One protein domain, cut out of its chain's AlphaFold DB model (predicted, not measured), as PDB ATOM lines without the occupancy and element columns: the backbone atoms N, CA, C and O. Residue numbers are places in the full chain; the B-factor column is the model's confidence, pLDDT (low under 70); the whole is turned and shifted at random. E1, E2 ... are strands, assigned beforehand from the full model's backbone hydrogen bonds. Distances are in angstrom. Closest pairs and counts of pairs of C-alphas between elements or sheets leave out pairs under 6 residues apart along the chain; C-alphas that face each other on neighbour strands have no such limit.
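This is residues 3 to 51 of the 146 residues of the protein "DUF4140 domain-containing protein" of Micromonospora aurantiaca (UniProt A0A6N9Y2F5). A long, loose rod has the hairpin E2 and E3 toward one end and a small parallel pair, E1 and E4, toward the other, where residues 25 to 34 make a wide loop. The tail, residues 39 to 51, runs from E4 back toward the hairpin. The printed part has 49 residues, no named helix and four strands, E1 to E4; it is all strand, with 20 residues in them. It is loose, with a radius of gyration of the C-alphas of 13.2 A and spans of 43 by 20 by 15 A.

E1, residues 3 to 5, begins at C-alpha 3 (3.517, -12.729, -48.803) and is 6.7 A long. E2, residues 10 to 16, measures 16.9 A; E3, residues 19 to 24, 16.0 A. E4, residues 35 to 38, 9.7 A, ends at (0.590, -6.977, -46.367).

E1 and E4 are parallel, at 38 degrees; N 4 and O 36 are 2.8 A apart, within hydrogen-bond range. E2 and E3 are antiparallel, at 164 degrees, with N 14 and O 21 within range at 2.9 A. E1 and E3 are apart, as are E2 and E4.

The C-alphas of Pro 17 and Ala 32 are the two farthest apart, 43.0 A. The printed part has no cut and no long link; no printed residue is under 70 in pLDDT.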
ATOM      1  N   THR A   3       4.403 -13.773 -49.319       87.00
ATOM      2  CA  THR A   3       3.517 -12.729 -48.803       87.00
ATOM      3  C   THR A   3       3.284 -12.980 -47.327       87.00
ATOM      4  O   THR A   3       2.752 -14.023 -46.955       87.00
ATOM      5  N   VAL A   4       3.675 -12.021 -46.495       91.06
ATOM      6  CA  VAL A   4       3.527 -12.093 -45.043       91.06
ATOM      7  C   VAL A   4       2.528 -11.041 -44.592       91.06
ATOM      8  O   VAL A   4       2.658  -9.858 -44.916       91.06
ATOM      9  N   GLU A   5       1.525 -11.477 -43.841       90.62
ATOM     10  CA  GLU A   5       0.563 -10.583 -43.209       90.62
ATOM     11  C   GLU A   5       1.072 -10.121 -41.852       90.62
ATOM     12  O   GLU A   5       1.619 -10.894 -41.068       90.62
ATOM     13  N   ILE A   6       0.886  -8.835 -41.588       92.94
ATOM     14  CA  ILE A   6       1.310  -8.173 -40.361       92.94
ATOM     15  C   ILE A   6       0.101  -7.463 -39.780       92.94
ATOM     16  O   ILE A   6      -0.534  -6.640 -40.448       92.94
ATOM     17  N   ASP A   7      -0.149  -7.724 -38.500       91.25
ATOM     18  CA  ASP A   7      -1.009  -6.859 -37.716       91.25
ATOM     19  C   ASP A   7      -0.245  -5.587 -37.329       91.25
ATOM     20  O   ASP A   7       0.848  -5.616 -36.756       91.25
ATOM     21  N   ALA A   8      -0.823  -4.449 -37.689       93.19
ATOM     22  CA  ALA A   8      -0.289  -3.136 -37.386       93.19
ATOM     23  C   ALA A   8      -1.398  -2.320 -36.721       93.19
ATOM     24  O   ALA A   8      -2.132  -1.628 -37.426       93.19
ATOM     25  N   PRO A   9      -1.580  -2.378 -35.395       93.44
ATOM     26  CA  PRO A   9      -2.599  -1.582 -34.724       93.44
ATOM     27  C   PRO A   9      -2.378  -0.075 -34.923       93.44
ATOM     28  O   PRO A   9      -1.272   0.398 -35.224       93.44
ATOM     29  N   VAL A  10      -3.457   0.698 -34.775       94.06
ATOM     30  CA  VAL A  10      -3.394   2.165 -34.765       94.06
ATOM     31  C   VAL A  10      -2.724   2.606 -33.469       94.06
ATOM     32  O   VAL A  10      -3.243   2.370 -32.386       94.06
ATOM     33  N   VAL A  11      -1.568   3.257 -33.588       96.00
ATOM     34  CA  VAL A  11      -0.788   3.745 -32.438       96.00
ATOM     35  C   VAL A  11      -0.968   5.240 -32.192       96.00
ATOM     36  O   VAL A  11      -0.507   5.758 -31.182       96.00
ATOM     37  N   GLY A  12      -1.601   5.954 -33.120       95.69
ATOM     38  CA  GLY A  12      -1.881   7.372 -32.960       95.69
ATOM     39  C   GLY A  12      -2.686   7.940 -34.116       95.69
ATOM     40  O   GLY A  12      -2.558   7.498 -35.262       95.69
ATOM     41  N   VAL A  13      -3.499   8.944 -33.803       95.81
ATOM     42  CA  VAL A  13      -4.318   9.676 -34.768       95.81
ATOM     43  C   VAL A  13      -4.146  11.168 -34.511       95.81
ATOM     44  O   VAL A  13      -4.300  11.630 -33.385       95.81
ATOM     45  N   THR A  14      -3.835  11.923 -35.560       95.94
ATOM     46  CA  THR A  14      -3.839  13.389 -35.538       95.94
ATOM     47  C   THR A  14      -4.973  13.868 -36.429       95.94
ATOM     48  O   THR A  14      -4.974  13.583 -37.628       95.94
ATOM     49  N   VAL A  15      -5.949  14.563 -35.850       96.00
ATOM     50  CA  VAL A  15      -7.143  15.036 -36.562       96.00
ATOM     51  C   VAL A  15      -6.941  16.485 -37.000       96.00
ATOM     52  O   VAL A  15      -6.537  17.331 -36.210       96.00
ATOM     53  N   TYR A  16      -7.230  16.749 -38.268       93.25
ATOM     54  CA  TYR A  16      -7.314  18.066 -38.890       93.25
ATOM     55  C   TYR A  16      -8.775  18.319 -39.304       93.25
ATOM     56  O   TYR A  16      -9.545  17.361 -39.401       93.25
ATOM     57  N   PRO A  17      -9.171  19.568 -39.604       95.81
ATOM     58  CA  PRO A  17     -10.557  19.884 -39.960       95.81
ATOM     59  C   PRO A  17     -11.121  19.077 -41.140       95.81
ATOM     60  O   PRO A  17     -12.305  18.764 -41.158       95.81
ATOM     61  N   ASP A  18     -10.280  18.724 -42.115       93.12
ATOM     62  CA  ASP A  18     -10.691  18.054 -43.354       93.12
ATOM     63  C   ASP A  18     -10.188  16.605 -43.486       93.12
ATOM     64  O   ASP A  18     -10.506  15.923 -44.464       93.12
ATOM     65  N   ARG A  19      -9.351  16.128 -42.552       91.31
ATOM     66  CA  ARG A  19      -8.712  14.805 -42.635       91.31
ATOM     67  C   ARG A  19      -8.157  14.340 -41.294       91.31
ATOM     68  O   ARG A  19      -7.820  15.143 -40.437       91.31
ATOM     69  N   ALA A  20      -7.922  13.040 -41.157       92.81
ATOM     70  CA  ALA A  20      -7.145  12.488 -40.053       92.81
ATOM     71  C   ALA A  20      -5.884  11.798 -40.582       92.81
ATOM     72  O   ALA A  20      -5.937  11.007 -41.525       92.81
ATOM     73  N   ARG A  21      -4.739  12.082 -39.961       93.88
ATOM     74  CA  ARG A  21      -3.505  11.322 -40.159       93.88
ATOM     75  C   ARG A  21      -3.477  10.175 -39.156       93.88
ATOM     76  O   ARG A  21      -3.346  10.402 -37.958       93.88
ATOM     77  N   VAL A  22      -3.560   8.947 -39.657       93.62
ATOM     78  CA  VAL A  22      -3.513   7.722 -38.849       93.62
ATOM     79  C   VAL A  22      -2.118   7.110 -38.941       93.62
ATOM     80  O   VAL A  22      -1.612   6.877 -40.037       93.62
ATOM     81  N   THR A  23      -1.496   6.837 -37.797       94.25
ATOM     82  CA  THR A  23      -0.215   6.127 -37.717       94.25
ATOM     83  C   THR A  23      -0.460   4.709 -37.225       94.25
ATOM     84  O   THR A  23      -1.002   4.505 -36.138       94.25
ATOM     85  N   ARG A  24      -0.036   3.722 -38.016       94.12
ATOM     86  CA  ARG A  24      -0.086   2.298 -37.669       94.12
ATOM     87  C   ARG A  24       1.327   1.753 -37.541       94.12
ATOM     88  O   ARG A  24       2.224   2.190 -38.263       94.12
ATOM     89  N   ARG A  25       1.539   0.823 -36.613       94.12
ATOM     90  CA  ARG A  25       2.842   0.182 -36.407       94.12
ATOM     91  C   ARG A  25       2.637  -1.274 -36.028       94.12
ATOM     92  O   ARG A  25       1.873  -1.555 -35.119       94.12
ATOM     93  N   GLY A  26       3.369  -2.159 -36.688       93.12
ATOM     94  CA  GLY A  26       3.475  -3.570 -36.338       93.12
ATOM     95  C   GLY A  26       4.905  -4.054 -36.547       93.12
ATOM     96  O   GLY A  26       5.758  -3.298 -37.025       93.12
ATOM     97  N   GLY A  27       5.171  -5.297 -36.167       92.56
ATOM     98  CA  GLY A  27       6.479  -5.924 -36.306       92.56
ATOM     99  C   GLY A  27       6.343  -7.337 -36.849       92.56
ATOM    100  O   GLY A  27       5.401  -8.046 -36.515       92.56
ATOM    101  N   VAL A  28       7.298  -7.740 -37.680       91.38
ATOM    102  CA  VAL A  28       7.366  -9.081 -38.260       91.38
ATOM    103  C   VAL A  28       8.829  -9.493 -38.387       91.38
ATOM    104  O   VAL A  28       9.701  -8.647 -38.593       91.38
ATOM    105  N   ARG A  29       9.114 -10.786 -38.223       90.06
ATOM    106  CA  ARG A  29      10.443 -11.348 -38.479       90.06
ATOM    107  C   ARG A  29      10.472 -11.866 -39.908       90.06
ATOM    108  O   ARG A  29       9.632 -12.680 -40.273       90.06
ATOM    109  N   LEU A  30      11.432 -11.389 -40.691       88.44
ATOM    110  CA  LEU A  30      11.625 -11.782 -42.083       88.44
ATOM    111  C   LEU A  30      12.998 -12.435 -42.221       88.44
ATOM    112  O   LEU A  30      13.968 -11.969 -41.621       88.44
ATOM    113  N   ALA A  31      13.072 -13.516 -42.992       88.88
ATOM    114  CA  ALA A  31      14.350 -14.081 -43.411       88.88
ATOM    115  C   ALA A  31      15.039 -13.148 -44.424       88.88
ATOM    116  O   ALA A  31      14.399 -12.262 -44.991       88.88
ATOM    117  N   ALA A  32      16.331 -13.350 -44.684       87.75
ATOM    118  CA  ALA A  32      17.018 -12.610 -45.741       87.75
ATOM    119  C   ALA A  32      16.367 -12.878 -47.113       87.75
ATOM    120  O   ALA A  32      16.018 -14.019 -47.418       87.75
ATOM    121  N   GLY A  33      16.205 -11.830 -47.924       89.94
ATOM    122  CA  GLY A  33      15.597 -11.895 -49.256       89.94
ATOM    123  C   GLY A  33      14.404 -10.953 -49.429       89.94
ATOM    124  O   GLY A  33      14.109 -10.127 -48.562       89.94
ATOM    125  N   ASP A  34      13.721 -11.094 -50.565       91.06
ATOM    126  CA  ASP A  34      12.601 -10.239 -50.952       91.06
ATOM    127  C   ASP A  34      11.262 -10.782 -50.444       91.06
ATOM    128  O   ASP A  34      10.839 -11.893 -50.784       91.06
ATOM    129  N   HIS A  35      10.551  -9.943 -49.689       91.38
ATOM    130  CA  HIS A  35       9.254 -10.266 -49.093       91.38
ATOM    131  C   HIS A  35       8.202  -9.240 -49.485       91.38
ATOM    132  O   HIS A  35       8.476  -8.040 -49.557       91.38
ATOM    133  N   ARG A  36       6.962  -9.697 -49.675       92.62
ATOM    134  CA  ARG A  36       5.805  -8.812 -49.797       92.62
ATOM    135  C   ARG A  36       5.090  -8.754 -48.457       92.62
ATOM    136  O   ARG A  36       4.599  -9.757 -47.956       92.62
ATOM    137  N   VAL A  37       5.008  -7.563 -47.885       91.75
ATOM    138  CA  VAL A  37       4.408  -7.354 -46.567       91.75
ATOM    139  C   VAL A  37       3.023  -6.740 -46.742       91.75
ATOM    140  O   VAL A  37       2.890  -5.671 -47.335       91.75
ATOM    141  N   ARG A  38       1.984  -7.416 -46.240       92.44
ATOM    142  CA  ARG A  38       0.590  -6.977 -46.367       92.44
ATOM    143  C   ARG A  38       0.063  -6.427 -45.048       92.44
ATOM    144  O   ARG A  38       0.061  -7.126 -44.039       92.44
ATOM    145  N   VAL A  39      -0.449  -5.196 -45.095       91.31
ATOM    146  CA  VAL A  39      -1.144  -4.538 -43.980       91.31
ATOM    147  C   VAL A  39      -2.604  -4.322 -44.371       91.31
ATOM    148  O   VAL A  39      -2.898  -3.556 -45.288       91.31
ATOM    149  N   ALA A  40      -3.521  -4.984 -43.671       87.38
ATOM    150  CA  ALA A  40      -4.963  -4.900 -43.889       87.38
ATOM    151  C   ALA A  40      -5.714  -5.029 -42.545       87.38
ATOM    152  O   ALA A  40      -5.125  -5.506 -41.577       87.38
ATOM    153  N   PRO A  41      -6.984  -4.595 -42.448       85.88
ATOM    154  CA  PRO A  41      -7.719  -3.763 -43.409       85.88
ATOM    155  C   PRO A  41      -7.261  -2.296 -43.350       85.88
ATOM    156  O   PRO A  41      -6.785  -1.839 -42.314       85.88
ATOM    157  N   LEU A  42      -7.399  -1.541 -44.444       87.38
ATOM    158  CA  LEU A  42      -7.157  -0.089 -44.481       87.38
ATOM    159  C   LEU A  42      -8.479   0.665 -44.714       87.38
ATOM    160  O   LEU A  42      -9.359   0.123 -45.382       87.38
ATOM    161  N   PRO A  43      -8.637   1.901 -44.199       84.12
ATOM    162  CA  PRO A  43      -9.853   2.684 -44.419       84.12
ATOM    163  C   PRO A  43     -10.123   2.933 -45.910       84.12
ATOM    164  O   PRO A  43      -9.214   3.316 -46.644       84.12
ATOM    165  N   LEU A  44     -11.381   2.796 -46.345       82.00
ATOM    166  CA  LEU A  44     -11.774   2.991 -47.751       82.00
ATOM    167  C   LEU A  44     -11.540   4.428 -48.253       82.00
ATOM    168  O   LEU A  44     -11.204   4.621 -49.416       82.00
ATOM    169  N   GLY A  45     -11.666   5.429 -47.375       84.56
ATOM    170  CA  GLY A  45     -11.430   6.847 -47.692       84.56
ATOM    171  C   GLY A  45      -9.954   7.273 -47.714       84.56
ATOM    172  O   GLY A  45      -9.659   8.469 -47.735       84.56
ATOM    173  N   LEU A  46      -9.013   6.327 -47.653       89.06
ATOM    174  CA  LEU A  46      -7.578   6.603 -47.688       89.06
ATOM    175  C   LEU A  46      -7.169   7.262 -49.014       89.06
ATOM    176  O   LEU A  46      -7.416   6.735 -50.097       89.06
ATOM    177  N   ARG A  47      -6.432   8.373 -48.930       90.38
ATOM    178  CA  ARG A  47      -5.796   8.988 -50.101       90.38
ATOM    179  C   ARG A  47      -4.482   8.266 -50.397       90.38
ATOM    180  O   ARG A  47      -3.541   8.377 -49.612       90.38
ATOM    181  N   ARG A  48      -4.408   7.550 -51.520       88.50
ATOM    182  CA  ARG A  48      -3.239   6.739 -51.927       88.50
ATOM    183  C   ARG A  48      -1.925   7.524 -51.879       88.50
ATOM    184  O   ARG A  48      -0.977   7.089 -51.236       88.50
ATOM    185  N   ASP A  49      -1.930   8.743 -52.408       89.44
ATOM    186  CA  ASP A  49      -0.739   9.603 -52.496       89.44
ATOM    187  C   ASP A  49      -0.278  10.157 -51.137       89.44
ATOM    188  O   ASP A  49       0.805  10.735 -51.012       89.44
ATOM    189  N   SER A  50      -1.087   9.987 -50.085       90.56
ATOM    190  CA  SER A  50      -0.758  10.418 -48.721       90.56
ATOM    191  C   SER A  50      -0.053   9.342 -47.894       90.56
ATOM    192  O   SER A  50       0.418   9.621 -46.791       90.56
ATOM    193  N   ILE A  51       0.052   8.117 -48.415       91.56
ATOM    194  CA  ILE A  51       0.675   7.009 -47.699       91.56
ATOM    195  C   ILE A  51       2.180   7.227 -47.624       91.56
ATOM    196  O   ILE A  51       2.848   7.567 -48.601       91.56
TER     197      ILE A  51